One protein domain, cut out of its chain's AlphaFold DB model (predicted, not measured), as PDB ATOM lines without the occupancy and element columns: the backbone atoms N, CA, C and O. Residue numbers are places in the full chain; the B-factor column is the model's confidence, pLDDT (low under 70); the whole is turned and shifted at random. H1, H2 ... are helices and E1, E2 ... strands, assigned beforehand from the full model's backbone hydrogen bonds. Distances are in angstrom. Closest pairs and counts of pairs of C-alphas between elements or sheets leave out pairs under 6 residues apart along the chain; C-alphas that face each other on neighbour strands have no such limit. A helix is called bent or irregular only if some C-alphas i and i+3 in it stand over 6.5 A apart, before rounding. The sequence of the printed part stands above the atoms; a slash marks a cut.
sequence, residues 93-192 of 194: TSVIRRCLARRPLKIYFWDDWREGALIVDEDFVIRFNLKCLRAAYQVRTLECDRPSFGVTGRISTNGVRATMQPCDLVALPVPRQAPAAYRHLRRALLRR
ATOM      1  N   THR A  93     -11.102   8.448-107.764       93.69
ATOM      2  CA  THR A  93     -10.628   8.585-109.152       93.69
ATOM      3  C   THR A  93     -11.707   8.299-110.199       93.69
ATOM      4  O   THR A  93     -11.571   8.768-111.328       93.69
ATOM      5  N   SER A  94     -12.757   7.541-109.860       92.38
ATOM      6  CA  SER A  94     -13.912   7.329-110.741       92.38
ATOM      7  C   SER A  94     -14.828   8.550-110.737       92.38
ATOM      8  O   SER A  94     -15.248   8.979-111.807       92.38
ATOM      9  N   VAL A  95     -15.078   9.146-109.564       93.38
ATOM     10  CA  VAL A  95     -15.848  10.396-109.430       93.38
ATOM     11  C   VAL A  95     -15.156  11.543-110.159       93.38
ATOM     12  O   VAL A  95     -15.792  12.242-110.940       93.38
ATOM     13  N   ILE A  96     -13.836  11.677-110.008       93.12
ATOM     14  CA  ILE A  96     -13.054  12.685-110.733       93.12
ATOM     15  C   ILE A  96     -13.265  12.566-112.247       93.12
ATOM     16  O   ILE A  96     -13.569  13.552-112.912       93.12
ATOM     17  N   ARG A  97     -13.140  11.347-112.782       90.44
ATOM     18  CA  ARG A  97     -13.251  11.088-114.223       90.44
ATOM     19  C   ARG A  97     -14.666  11.273-114.768       90.44
ATOM     20  O   ARG A  97     -14.807  11.725-115.895       90.44
ATOM     21  N   ARG A  98     -15.693  10.889-114.005       90.12
ATOM     22  CA  ARG A  98     -17.088  10.862-114.480       90.12
ATOM     23  C   ARG A  98     -17.886  12.117-114.146       90.12
ATOM     24  O   ARG A  98     -18.798  12.449-114.888       90.12
ATOM     25  N   CYS A  99     -17.569  12.786-113.039       91.38
ATOM     26  CA  CYS A  99     -18.406  13.850-112.480       91.38
ATOM     27  C   CYS A  99     -17.682  15.195-112.378       91.38
ATOM     28  O   CYS A  99     -18.324  16.236-112.476       91.38
ATOM     29  N   LEU A 100     -16.360  15.196-112.165       90.00
ATOM     30  CA  LEU A 100     -15.616  16.436-111.895       90.00
ATOM     31  C   LEU A 100     -14.874  16.996-113.102       90.00
ATOM     32  O   LEU A 100     -14.326  18.087-112.980       90.00
ATOM     33  N   ALA A 101     -14.849  16.278-114.232       76.69
ATOM     34  CA  ALA A 101     -14.311  16.695-115.533       76.69
ATOM     35  C   ALA A 101     -13.259  17.825-115.437       76.69
ATOM     36  O   ALA A 101     -12.254  17.657-114.746       76.69
ATOM     37  N   ARG A 102     -13.514  18.980-116.065       82.38
ATOM     38  CA  ARG A 102     -12.643  20.171-116.094       82.38
ATOM     39  C   ARG A 102     -12.927  21.192-114.984       82.38
ATOM     40  O   ARG A 102     -12.467  22.324-115.059       82.38
ATOM     41  N   ARG A 103     -13.705  20.825-113.964       89.69
ATOM     42  CA  ARG A 103     -14.102  21.763-112.907       89.69
ATOM     43  C   ARG A 103     -12.891  22.198-112.074       89.69
ATOM     44  O   ARG A 103     -12.095  21.322-111.703       89.69
ATOM     45  N   PRO A 104     -12.712  23.494-111.776       91.31
ATOM     46  CA  PRO A 104     -11.659  23.926-110.870       91.31
ATOM     47  C   PRO A 104     -11.802  23.204-109.530       91.31
ATOM     48  O   PRO A 104     -12.892  23.083-108.971       91.31
ATOM     49  N   LEU A 105     -10.690  22.669-109.026       94.50
ATOM     50  CA  LEU A 105     -10.670  22.078-107.696       94.50
ATOM     51  C   LEU A 105      -9.336  22.290-107.002       94.50
ATOM     52  O   LEU A 105      -8.296  22.429-107.646       94.50
ATOM     53  N   LYS A 106      -9.396  22.258-105.676       95.81
ATOM     54  CA  LYS A 106      -8.260  22.295-104.760       95.81
ATOM     55  C   LYS A 106      -8.277  21.031-103.920       95.81
ATOM     56  O   LYS A 106      -9.347  20.516-103.593       95.81
ATOM     57  N   ILE A 107      -7.100  20.525-103.583       95.94
ATOM     58  CA  ILE A 107      -6.957  19.279-102.828       95.94
ATOM     59  C   ILE A 107      -6.337  19.591-101.489       95.94
ATOM     60  O   ILE A 107      -5.395  20.374-101.413       95.94
ATOM     61  N   TYR A 108      -6.873  18.955-100.460       97.38
ATOM     62  CA  TYR A 108      -6.424  19.075 -99.090       97.38
ATOM     63  C   TYR A 108      -6.195  17.682 -98.517       97.38
ATOM     64  O   TYR A 108      -6.930  16.746 -98.845       97.38
ATOM     65  N   PHE A 109      -5.188  17.549 -97.663       96.25
ATOM     66  CA  PHE A 109      -4.914  16.322 -96.922       96.25
ATOM     67  C   PHE A 109      -4.773  16.606 -95.432       96.25
ATOM     68  O   PHE A 109      -4.292  17.667 -95.029       96.25
ATOM     69  N   TRP A 110      -5.158  15.617 -94.634       93.00
ATOM     70  CA  TRP A 110      -4.784  15.515 -93.233       93.00
ATOM     71  C   TRP A 110      -3.476  14.709 -93.141       93.00
ATOM     72  O   TRP A 110      -3.410  13.606 -93.685       93.00
ATOM     73  N   ASP A 111      -2.465  15.266 -92.460       85.19
ATOM     74  CA  ASP A 111      -1.221  14.609 -92.000       85.19
ATOM     75  C   ASP A 111      -0.621  13.594 -92.997       85.19
ATOM     76  O   ASP A 111      -0.006  13.985 -93.990       85.19
ATOM     77  N   ASP A 112      -0.849  12.294 -92.781       85.81
ATOM     78  CA  ASP A 112      -0.235  11.160 -93.488       85.81
ATOM     79  C   ASP A 112      -0.857  10.818 -94.861       85.81
ATOM     80  O   ASP A 112      -0.653   9.730 -95.417       85.81
ATOM     81  N   TRP A 113      -1.636  11.744 -95.421       91.81
ATOM     82  CA  TRP A 113      -2.393  11.597 -96.666       91.81
ATOM     83  C   TRP A 113      -3.442  10.482 -96.653       91.81
ATOM     84  O   TRP A 113      -3.953  10.138 -97.725       91.81
ATOM     85  N   ARG A 114      -3.793   9.877 -95.514       92.25
ATOM     86  CA  ARG A 114      -4.862   8.864 -95.495       92.25
ATOM     87  C   ARG A 114      -6.238   9.482 -95.584       92.25
ATOM     88  O   ARG A 114      -7.132   8.835 -96.122       92.25
ATOM     89  N   GLU A 115      -6.402  10.711 -95.129       94.81
ATOM     90  CA  GLU A 115      -7.655  11.452 -95.206       94.81
ATOM     91  C   GLU A 115      -7.445  12.757 -95.954       94.81
ATOM     92  O   GLU A 115      -6.363  13.346 -95.937       94.81
ATOM     93  N   GLY A 116      -8.475  13.197 -96.663       97.00
ATOM     94  CA  GLY A 116      -8.398  14.432 -97.415       97.00
ATOM     95  C   GLY A 116      -9.742  14.880 -97.948       97.00
ATOM     96  O   GLY A 116     -10.770  14.216 -97.788       97.00
ATOM     97  N   ALA A 117      -9.714  16.026 -98.611       98.12
ATOM     98  CA  ALA A 117     -10.878  16.623 -99.230       98.12
ATOM     99  C   ALA A 117     -10.532  17.241-100.585       98.12
ATOM    100  O   ALA A 117      -9.425  17.733-100.810       98.12
ATOM    101  N   LEU A 118     -11.499  17.221-101.499       97.19
ATOM    102  CA  LEU A 118     -11.507  18.084-102.675       97.19
ATOM    103  C   LEU A 118     -12.485  19.224-102.412       97.19
ATOM    104  O   LEU A 118     -13.629  18.951-102.056       97.19
ATOM    105  N   ILE A 119     -12.057  20.463-102.637       97.38
ATOM    106  CA  ILE A 119     -12.969  21.600-102.794       97.38
ATOM    107  C   ILE A 119     -13.142  21.832-104.293       97.38
ATOM    108  O   ILE A 119     -12.145  22.083-104.969       97.38
ATOM    109  N   VAL A 120     -14.361  21.721-104.818       95.81
ATOM    110  CA  VAL A 120     -14.690  21.881-106.246       95.81
ATOM    111  C   VAL A 120     -15.555  23.125-106.421       95.81
ATOM    112  O   VAL A 120     -16.512  23.304-105.677       95.81
ATOM    113  N   ASP A 121     -15.218  23.972-107.396       94.12
ATOM    114  CA  ASP A 121     -15.896  25.252-107.671       94.12
ATOM    115  C   ASP A 121     -16.088  26.126-106.417       94.12
ATOM    116  O   ASP A 121     -17.090  26.811-106.274       94.12
ATOM    117  N   GLU A 122     -15.127  26.072-105.491       93.00
ATOM    118  CA  GLU A 122     -15.102  26.773-104.195       93.00
ATOM    119  C   GLU A 122     -16.173  26.402-103.160       93.00
ATOM    120  O   GLU A 122     -15.932  26.677-101.984       93.00
ATOM    121  N   ASP A 123     -17.268  25.745-103.551       93.75
ATOM    122  CA  ASP A 123     -18.420  25.508-102.670       93.75
ATOM    123  C   ASP A 123     -18.719  24.017-102.420       93.75
ATOM    124  O   ASP A 123     -19.288  23.663-101.392       93.75
ATOM    125  N   PHE A 124     -18.296  23.103-103.299       95.94
ATOM    126  CA  PHE A 124     -18.507  21.668-103.079       95.94
ATOM    127  C   PHE A 124     -17.344  21.046-102.323       95.94
ATOM    128  O   PHE A 124     -16.188  21.228-102.701       95.94
ATOM    129  N   VAL A 125     -17.642  20.213-101.330       97.31
ATOM    130  CA  VAL A 125     -16.644  19.451-100.578       97.31
ATOM    131  C   VAL A 125     -16.857  17.961-100.790       97.31
ATOM    132  O   VAL A 125     -17.913  17.423-100.479       97.31
ATOM    133  N   ILE A 126     -15.827  17.274-101.284       97.75
ATOM    134  CA  ILE A 126     -15.781  15.810-101.351       97.75
ATOM    135  C   ILE A 126     -14.726  15.325-100.373       97.75
ATOM    136  O   ILE A 126     -13.534  15.406-100.677       97.75
ATOM    137  N   ARG A 127     -15.141  14.781 -99.226       97.56
ATOM    138  CA  ARG A 127     -14.208  14.128 -98.300       97.56
ATOM    139  C   ARG A 127     -13.944  12.705 -98.748       97.56
ATOM    140  O   ARG A 127     -14.836  11.993 -99.218       97.56
ATOM    141  N   PHE A 128     -12.706  12.273 -98.593       97.25
ATOM    142  CA  PHE A 128     -12.274  10.942 -98.967       97.25
ATOM    143  C   PHE A 128     -11.263  10.402 -97.964       97.25
ATOM    144  O   PHE A 128     -10.570  11.153 -97.282       97.25
ATOM    145  N   ASN A 129     -11.149   9.080 -97.904       95.38
ATOM    146  CA  ASN A 129     -10.126   8.448 -97.088       95.38
ATOM    147  C   ASN A 129      -9.538   7.187 -97.724       95.38
ATOM    148  O   ASN A 129      -9.992   6.685 -98.761       95.38
ATOM    149  N   LEU A 130      -8.486   6.694 -97.083       92.69
ATOM    150  CA  LEU A 130      -7.740   5.504 -97.427       92.69
ATOM    151  C   LEU A 130      -7.774   4.531 -96.247       92.69
ATOM    152  O   LEU A 130      -6.992   4.628 -95.300       92.69
ATOM    153  N   LYS A 131      -8.662   3.534 -96.338       83.12
ATOM    154  CA  LYS A 131      -8.813   2.517 -95.287       83.12
ATOM    155  C   LYS A 131      -7.508   1.752 -95.018       83.12
ATOM    156  O   LYS A 131      -7.185   1.492 -93.865       83.12
ATOM    157  N   CYS A 132      -6.736   1.428 -96.059       77.75
ATOM    158  CA  CYS A 132      -5.414   0.804 -95.936       77.75
ATOM    159  C   CYS A 132      -4.461   1.240 -97.062       77.75
ATOM    160  O   CYS A 132      -4.908   1.614 -98.144       77.75
ATOM    161  N   LEU A 133      -3.144   1.132 -96.845       69.12
ATOM    162  CA  LEU A 133      -2.107   1.648 -97.760       69.12
ATOM    163  C   LEU A 133      -2.152   1.076 -99.191       69.12
ATOM    164  O   LEU A 133      -1.684   1.722-100.129       69.12
ATOM    165  N   ARG A 134      -2.714  -0.128 -99.372       72.06
ATOM    166  CA  ARG A 134      -2.870  -0.784-100.686       72.06
ATOM    167  C   ARG A 134      -4.194  -0.456-101.385       72.06
ATOM    168  O   ARG A 134      -4.381  -0.841-102.537       72.06
ATOM    169  N   ALA A 135      -5.125   0.214-100.708       82.62
ATOM    170  CA  ALA A 135      -6.420   0.557-101.280       82.62
ATOM    171  C   ALA A 135      -6.335   1.792-102.196       82.62
ATOM    172  O   ALA A 135      -5.309   2.455-102.314       82.62
ATOM    173  N   ALA A 136      -7.441   2.098-102.870       92.06
ATOM    174  CA  ALA A 136      -7.651   3.389-103.517       92.06
ATOM    175  C   ALA A 136      -8.361   4.347-102.549       92.06
ATOM    176  O   ALA A 136      -9.113   3.879-101.693       92.06
ATOM    177  N   TYR A 137      -8.202   5.660-102.745       96.25
ATOM    178  CA  TYR A 137      -9.034   6.647-102.054       96.25
ATOM    179  C   TYR A 137     -10.510   6.441-102.377       96.25
ATOM    180  O   TYR A 137     -10.893   6.280-103.547       96.25
ATOM    181  N   GLN A 138     -11.330   6.461-101.332       95.38
ATOM    182  CA  GLN A 138     -12.767   6.261-101.409       95.38
ATOM    183  C   GLN A 138     -13.479   7.523-100.955       95.38
ATOM    184  O   GLN A 138     -13.108   8.103 -99.940       95.38
ATOM    185  N   VAL A 139     -14.493   7.930-101.712       96.31
ATOM    186  CA  VAL A 139     -15.381   9.020-101.313       96.31
ATOM    187  C   VAL A 139     -16.108   8.608-100.039       96.31
ATOM    188  O   VAL A 139     -16.542   7.462 -99.913       96.31
ATOM    189  N   ARG A 140     -16.187   9.540 -99.094       96.25
ATOM    190  CA  ARG A 140     -16.863   9.378 -97.808       96.25
ATOM    191  C   ARG A 140     -18.052  10.299 -97.709       96.25
ATOM    192  O   ARG A 140     -19.132   9.802 -97.434       96.25
ATOM    193  N   THR A 141     -17.856  11.581 -97.999       97.00
ATOM    194  CA  THR A 141     -18.947  12.550 -98.006       97.00
ATOM    195  C   THR A 141     -18.899  13.432 -99.241       97.00
ATOM    196  O   THR A 141     -17.837  13.607 -99.851       97.00
ATOM    197  N   LEU A 142     -20.059  13.954 -99.623       96.88
ATOM    198  CA  LEU A 142     -20.213  15.012-100.613       96.88
ATOM    199  C   LEU A 142     -21.212  16.028-100.069       96.88
ATOM    200  O   LEU A 142     -22.349  15.670 -99.778       96.88
ATOM    201  N   GLU A 143     -20.775  17.272 -99.954       95.75
ATOM    202  CA  GLU A 143     -21.532  18.382 -99.378       95.75
ATOM    203  C   GLU A 143     -21.382  19.611-100.281       95.75
ATOM    204  O   GLU A 143     -20.427  19.707-101.060       95.75
ATOM    205  N   CYS A 144     -22.334  20.537-100.207       94.38
ATOM    206  CA  CYS A 144     -22.280  21.811-100.915       94.38
ATOM    207  C   CYS A 144     -22.557  22.937 -99.929       94.38
ATOM    208  O   CYS A 144     -23.628  22.989 -99.329       94.38
ATOM    209  N   ASP A 145     -21.606  23.850 -99.808       91.50
ATOM    210  CA  ASP A 145     -21.798  25.096 -99.092       91.50
ATOM    211  C   ASP A 145     -22.792  25.997 -99.842       91.50
ATOM    212  O   ASP A 145     -22.983  25.910-101.060       91.50
ATOM    213  N   ARG A 146     -23.439  26.888 -99.093       85.88
ATOM    214  CA  ARG A 146     -24.404  27.876 -99.576       85.88
ATOM    215  C   ARG A 146     -24.012  29.261 -99.071       85.88
ATOM    216  O   ARG A 146     -24.593  29.749 -98.103       85.88
ATOM    217  N   PRO A 147     -23.058  29.940 -99.739       79.44
ATOM    218  CA  PRO A 147     -22.542  31.237 -99.293       79.44
ATOM    219  C   PRO A 147     -23.610  32.324 -99.112       79.44
ATOM    220  O   PRO A 147     -23.391  33.273 -98.364       79.44
ATOM    221  N   SER A 148     -24.769  32.184 -99.768       79.12
ATOM    222  CA  SER A 148     -25.933  33.061 -99.595       79.12
ATOM    223  C   SER A 148     -26.447  33.128 -98.154       79.12
ATOM    224  O   SER A 148     -27.121  34.090 -97.806       79.12
ATOM    225  N   PHE A 149     -26.119  32.145 -97.312       75.75
ATOM    226  CA  PHE A 149     -26.450  32.134 -95.885       75.75
ATOM    227  C   PHE A 149     -25.338  32.722 -94.997       75.75
ATOM    228  O   PHE A 149     -25.343  32.547 -93.784       75.75
ATOM    229  N   GLY A 150     -24.369  33.440 -95.572       75.06
ATOM    230  CA  GLY A 150     -23.301  34.095 -94.817       75.06
ATOM    231  C   GLY A 150     -22.259  33.108 -94.281       75.06
ATOM    232  O   GLY A 150     -21.888  32.150 -94.959       75.06
ATOM    233  N   VAL A 151     -21.743  33.353 -93.071       70.19
ATOM    234  CA  VAL A 151     -20.660  32.543 -92.470       70.19
ATOM    235  C   VAL A 151     -21.109  31.102 -92.207       70.19
ATOM    236  O   VAL A 151     -20.350  30.172 -92.482       70.19
ATOM    237  N   THR A 152     -22.353  30.904 -91.761       70.81
ATOM    238  CA  THR A 152     -22.971  29.575 -91.584       70.81
ATOM    239  C   THR A 152     -23.212  28.866 -92.918       70.81
ATOM    240  O   THR A 152     -23.340  27.650 -92.969       70.81
ATOM    241  N   GLY A 153     -23.182  29.604 -94.026       79.38
ATOM    242  CA  GLY A 153     -23.245  29.059 -95.373       79.38
ATOM    243  C   GLY A 153     -21.959  28.390 -95.860       79.38
ATOM    244  O   GLY A 153     -21.999  27.730 -96.890       79.38
ATOM    245  N   ARG A 154     -20.816  28.555 -95.173       86.88
ATOM    246  CA  ARG A 154     -19.498  28.037 -95.605       86.88
ATOM    247  C   ARG A 154     -18.896  26.986 -94.662       86.88
ATOM    248  O   ARG A 154     -17.674  26.874 -94.550       86.88
ATOM    249  N   ILE A 155     -19.734  26.246 -93.937       88.44
ATOM    250  CA  ILE A 155     -19.293  25.319 -92.880       88.44
ATOM    251  C   ILE A 155     -18.335  24.254 -93.428       88.44
ATOM    252  O   ILE A 155     -17.269  24.027 -92.847       88.44
ATOM    253  N   SER A 156     -18.665  23.627 -94.558       92.38
ATOM    254  CA  SER A 156     -17.915  22.475 -95.068       92.38
ATOM    255  C   SER A 156     -16.529  22.900 -95.540       92.38
ATOM    256  O   SER A 156     -15.520  22.288 -95.169       92.38
ATOM    257  N   THR A 157     -16.455  23.964 -96.344       95.06
ATOM    258  CA  THR A 157     -15.190  24.441 -96.909       95.06
ATOM    259  C   THR A 157     -14.318  25.114 -95.855       95.06
ATOM    260  O   THR A 157     -13.102  24.912 -95.872       95.06
ATOM    261  N   ASN A 158     -14.899  25.846 -94.897       94.19
ATOM    262  CA  ASN A 158     -14.148  26.407 -93.771       94.19
ATOM    263  C   ASN A 158     -13.588  25.303 -92.875       94.19
ATOM    264  O   ASN A 158     -12.415  25.364 -92.514       94.19
ATOM    265  N   GLY A 159     -14.371  24.257 -92.595       94.62
ATOM    266  CA  GLY A 159     -13.902  23.095 -91.841       94.62
ATOM    267  C   GLY A 159     -12.696  22.424 -92.501       94.62
ATOM    268  O   GLY A 159     -11.700  22.157 -91.830       94.62
ATOM    269  N   VAL A 160     -12.728  22.219 -93.823       97.06
ATOM    270  CA  VAL A 160     -11.571  21.695 -94.576       97.06
ATOM    271  C   VAL A 160     -10.362  22.625 -94.461       97.06
ATOM    272  O   VAL A 160      -9.281  22.166 -94.103       97.06
ATOM    273  N   ARG A 161     -10.527  23.927 -94.731       96.12
ATOM    274  CA  ARG A 161      -9.416  24.897 -94.698       96.12
ATOM    275  C   ARG A 161      -8.811  25.060 -93.299       96.12
ATOM    276  O   ARG A 161      -7.628  25.357 -93.194       96.12
ATOM    277  N   ALA A 162      -9.602  24.866 -92.244       95.38
ATOM    278  CA  ALA A 162      -9.148  24.966 -90.860       95.38
ATOM    279  C   ALA A 162      -8.404  23.715 -90.365       95.38
ATOM    280  O   ALA A 162      -7.585  23.817 -89.456       95.38
ATOM    281  N   THR A 163      -8.691  22.538 -90.929       95.56
ATOM    282  CA  THR A 163      -8.219  21.249 -90.384       95.56
ATOM    283  C   THR A 163      -7.246  20.505 -91.292       95.56
ATOM    284  O   THR A 163      -6.580  19.576 -90.843       95.56
ATOM    285  N   MET A 164      -7.138  20.894 -92.564       97.06
ATOM    286  CA  MET A 164      -6.342  20.187 -93.565       97.06
ATOM    287  C   MET A 164      -5.410  21.130 -94.320       97.06
ATOM    288  O   MET A 164      -5.683  22.317 -94.486       97.06
ATOM    289  N   GLN A 165      -4.315  20.575 -94.837       95.56
ATOM    290  CA  GLN A 165      -3.308  21.337 -95.566       95.56
ATOM    291  C   GLN A 165      -3.555  21.265 -97.076       95.56
ATOM    292  O   GLN A 165      -3.758  20.161 -97.599       95.56
ATOM    293  N   PRO A 166      -3.535  22.401 -97.801       95.25
ATOM    294  CA  PRO A 166      -3.638  22.395 -99.252       95.25
ATOM    295  C   PRO A 166      -2.441  21.662 -99.867       95.25
ATOM    296  O   PRO A 166      -1.302  21.798 -99.425       95.25
ATOM    297  N   CYS A 167      -2.694  20.885-100.915       92.88
ATOM    298  CA  CYS A 167      -1.684  20.098-101.606       92.88
ATOM    299  C   CYS A 167      -1.845  20.245-103.117       92.88
ATOM    300  O   CYS A 167      -2.803  19.739-103.712       92.88
ATOM    301  N   ASP A 168      -0.865  20.885-103.754       90.12
ATOM    302  CA  ASP A 168      -0.760  20.876-105.208       90.12
ATOM    303  C   ASP A 168      -0.139  19.555-105.682       90.12
ATOM    304  O   ASP A 168       1.063  19.418-105.904       90.12
ATOM    305  N   LEU A 169      -0.999  18.550-105.831       86.69
ATOM    306  CA  LEU A 169      -0.644  17.216-106.319       86.69
ATOM    307  C   LEU A 169      -0.003  17.216-107.717       86.69
ATOM    308  O   LEU A 169       0.651  16.236-108.085       86.69
ATOM    309  N   VAL A 170      -0.240  18.247-108.529       85.06
ATOM    310  CA  VAL A 170       0.249  18.312-109.908       85.06
ATOM    311  C   VAL A 170       1.657  18.898-109.935       85.06
ATOM    312  O   VAL A 170       2.536  18.282-110.549       85.06
ATOM    313  N   ALA A 171       1.867  20.013-109.231       84.88
ATOM    314  CA  ALA A 171       3.137  20.733-109.198       84.88
ATOM    315  C   ALA A 171       4.178  20.106-108.258       84.88
ATOM    316  O   ALA A 171       5.373  20.155-108.549       84.88
ATOM    317  N   LEU A 172       3.756  19.502-107.142       84.81
ATOM    318  CA  LEU A 172       4.692  18.995-106.140       84.81
ATOM    319  C   LEU A 172       5.313  17.642-106.535       84.81
ATOM    320  O   LEU A 172       4.645  16.781-107.129       84.81
ATOM    321  N   PRO A 173       6.589  17.403-106.171       86.81
ATOM    322  CA  PRO A 173       7.188  16.084-106.288       86.81
ATOM    323  C   PRO A 173       6.450  15.097-105.381       86.81
ATOM    324  O   PRO A 173       6.014  15.428-104.281       86.81
ATOM    325  N   VAL A 174       6.326  13.849-105.835       87.62
ATOM    326  CA  VAL A 174       5.659  12.805-105.050       87.62
ATOM    327  C   VAL A 174       6.537  12.436-103.844       87.62
ATOM    328  O   VAL A 174       7.659  11.968-104.063       87.62
ATOM    329  N   PRO A 175       6.043  12.554-102.596       87.00
ATOM    330  CA  PRO A 175       6.802  12.143-101.416       87.00
ATOM    331  C   PRO A 175       7.168  10.654-101.467       87.00
ATOM    332  O   PRO A 175       6.380   9.823-101.935       87.00
ATOM    333  N   ARG A 176       8.351  10.283-100.959       85.88
ATOM    334  CA  ARG A 176       8.811   8.879-100.960       85.88
ATOM    335  C   ARG A 176       7.844   7.969-100.200       85.88
ATOM    336  O   ARG A 176       7.484   6.910-100.712       85.88
ATOM    337  N   GLN A 177       7.380   8.423 -99.038       87.38
ATOM    338  CA  GLN A 177       6.435   7.705 -98.181       87.38
ATOM    339  C   GLN A 177       4.969   7.767 -98.656       87.38
ATOM    340  O   GLN A 177       4.103   7.165 -98.026       87.38
ATOM    341  N   ALA A 178       4.663   8.468 -99.757       87.50
ATOM    342  CA  ALA A 178       3.283   8.613-100.207       87.50
ATOM    343  C   ALA A 178       2.677   7.258-100.632       87.50
ATOM    344  O   ALA A 178       3.323   6.481-101.357       87.50
ATOM    345  N   PRO A 179       1.415   6.972-100.253       89.75
ATOM    346  CA  PRO A 179       0.757   5.721-100.606       89.75
ATOM    347  C   PRO A 179       0.540   5.604-102.121       89.75
ATOM    348  O   PRO A 179       0.461   6.592-102.853       89.75
ATOM    349  N   ALA A 180       0.363   4.380-102.628       90.81
ATOM    350  CA  ALA A 180       0.084   4.161-104.053       90.81
ATOM    351  C   ALA A 180      -1.181   4.911-104.527       90.81
ATOM    352  O   ALA A 180      -1.224   5.420-105.652       90.81
ATOM    353  N   ALA A 181      -2.180   5.043-103.646       92.62
ATOM    354  CA  ALA A 181      -3.392   5.823-103.878       92.62
ATOM    355  C   ALA A 181      -3.103   7.289-104.242       92.62
ATOM    356  O   ALA A 181      -3.747   7.816-105.149       92.62
ATOM    357  N   TYR A 182      -2.103   7.912-103.606       92.75
ATOM    358  CA  TYR A 182      -1.657   9.280-103.890       92.75
ATOM    359  C   TYR A 182      -1.194   9.414-105.342       92.75
ATOM    360  O   TYR A 182      -1.659  10.276-106.087       92.75
ATOM    361  N   ARG A 183      -0.354   8.479-105.802       91.00
ATOM    362  CA  ARG A 183       0.131   8.457-107.192       91.00
ATOM    363  C   ARG A 183      -1.007   8.241-108.188       91.00
ATOM    364  O   ARG A 183      -1.019   8.855-109.254       91.00
ATOM    365  N   HIS A 184      -1.971   7.382-107.861       92.38
ATOM    366  CA  HIS A 184      -3.149   7.157-108.702       92.38
ATOM    367  C   HIS A 184      -4.066   8.378-108.771       92.38
ATOM    368  O   HIS A 184      -4.571   8.685-109.851       92.38
ATOM    369  N   LEU A 185      -4.250   9.086-107.656       93.44
ATOM    370  CA  LEU A 185      -4.997  10.336-107.615       93.44
ATOM    371  C   LEU A 185      -4.313  11.403-108.474       93.44
ATOM    372  O   LEU A 185      -4.954  11.947-109.369       93.44
ATOM    373  N   ARG A 186      -2.999  11.601-108.304       92.19
ATOM    374  CA  ARG A 186      -2.194  12.493-109.153       92.19
ATOM    375  C   ARG A 186      -2.381  12.193-110.639       92.19
ATOM    376  O   ARG A 186      -2.694  13.086-111.417       92.19
ATOM    377  N   ARG A 187      -2.250  10.925-111.043       91.19
ATOM    378  CA  ARG A 187      -2.467  10.506-112.441       91.19
ATOM    379  C   ARG A 187      -3.889  10.785-112.920       91.19
ATOM    380  O   ARG A 187      -4.065  11.186-114.064       91.19
ATOM    381  N   ALA A 188      -4.897  10.553-112.079       91.25
ATOM    382  CA  ALA A 188      -6.284  10.833-112.432       91.25
ATOM    383  C   ALA A 188      -6.506  12.330-112.673       91.25
ATOM    384  O   ALA A 188      -7.213  12.663-113.612       91.25
ATOM    385  N   LEU A 189      -5.869  13.198-111.881       89.56
ATOM    386  CA  LEU A 189      -5.941  14.654-112.022       89.56
ATOM    387  C   LEU A 189      -5.211  15.158-113.263       89.56
ATOM    388  O   LEU A 189      -5.779  15.939-114.013       89.56
ATOM    389  N   LEU A 190      -3.999  14.659-113.520       88.38
ATOM    390  CA  LEU A 190      -3.231  14.996-114.724       88.38
ATOM    391  C   LEU A 190      -3.976  14.633-116.012       88.38
ATOM    392  O   LEU A 190      -3.852  15.326-117.011       88.38
ATOM    393  N   ARG A 191      -4.772  13.559-115.982       86.25
ATOM    394  CA  ARG A 191      -5.602  13.113-117.110       86.25
ATOM    395  C   ARG A 191      -6.918  13.877-117.255       86.25
ATOM    396  O   ARG A 191      -7.680  13.562-118.161       86.25
ATOM    397  N   ARG A 192      -7.202  14.865-116.401       80.25
ATOM    398  CA  ARG A 192      -8.352  15.775-116.567       80.25
ATOM    399  C   ARG A 192      -8.098  16.860-117.623       80.25
ATOM    400  O   ARG A 192      -8.809  17.853-117.606       80.25
TER     401      ARG A 192
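Overview. This is residues 93 to 192 of the 194 residues of an uncharacterized protein of Pseudomonas entomophila (strain L48) (UniProt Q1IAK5). A twisted sheet of four strands has the irregular, kinked helix H2 over one face, while two shorter helices, H1 and H3, lie side by side as a separate pair away from H2. The longest axis runs from the first residues of H2, near Phe 149, to the part of the long link 164 to 179 near Arg 176; this link has no named element, and its residues 165 to 166 pair with E1. The printed part has 100 residues, with three named helices and four named strands in the order H1 E1 E2 E3 E4 H2 H3. The sheet's order is E1 E2 E3 E4, all antiparallel, and the class is mixed, helices and strands. The whole is compact, with a radius of gyration of the C-alphas of 13.4 A, and its outline is elongated, 42 by 26 by 24 A.

Arrangement. H1, residues 93 to 99, only grazes the sheet, with residues 93 to 96. E1, residues 105 to 110, E2, residues 115 to 120, E3, residues 124 to 129, and E4, residues 138 to 144, form a meander, each strand the antiparallel neighbour of the one before. In the hairpin E1 and E2, N 108 and O 117 are 2.9 A apart, within hydrogen-bond range. So are N 118 and O 126 in the hairpin E2 and E3, at 2.8 A, and N 125 and O 143 in the hairpin E3 and E4, at 2.8 A. H2, residues 147 to 163, is on the sheet at a height over the sheet of 11.0 A, two layers with helix on one face. It lies over E2, E3 and, only just, E4, on which 3 of its C-alphas fall. On the local plane it stands at 26 degrees to E3, along the strands; their closest C-alphas, Val 125 and Thr 157, are 6.4 A apart. H2 is irregular, with C-alphas 148 and 151 8.9 A apart, and has a kink of 48 degrees near residue 154. Residues 165 to 166 pair antiparallel with 108 to 109 of E1. H3, residues 180 to 190, is not on the sheet and is apart from H2. It touches H1, the same way at a shallow tilt of 32 degrees; their closest C-alphas, Thr 93 and Ala 188, are 5.9 A apart. In H1 and H3 every O i to N i+4 pair is within hydrogen-bond range; in H2 6 of 13 are, beside 8 of 14 O i to N i+3 pairs.

Along the chain. H1 begins at C-alpha 93, (-10.628, 8.585, -109.152), and is 10.0 A long. E1 is 16.9 A long, E2 16.7 A, E3 16.8 A and E4 18.2 A. H2 is 19.6 A long, from C-alpha 147 at (-22.542, 31.237, -99.293). H3, 15.6 A long, ends at C-alpha 190, (-3.231, 14.996, -114.724).

Size, cuts and confidence. The two C-alphas farthest apart, those of Phe 149 and Arg 176, are 42.5 A apart. The printed part has no cut. The link from H2 to H3 is long, with 16 residues. The mean pLDDT of the printed part is 90.2, and residue 133 is under 70.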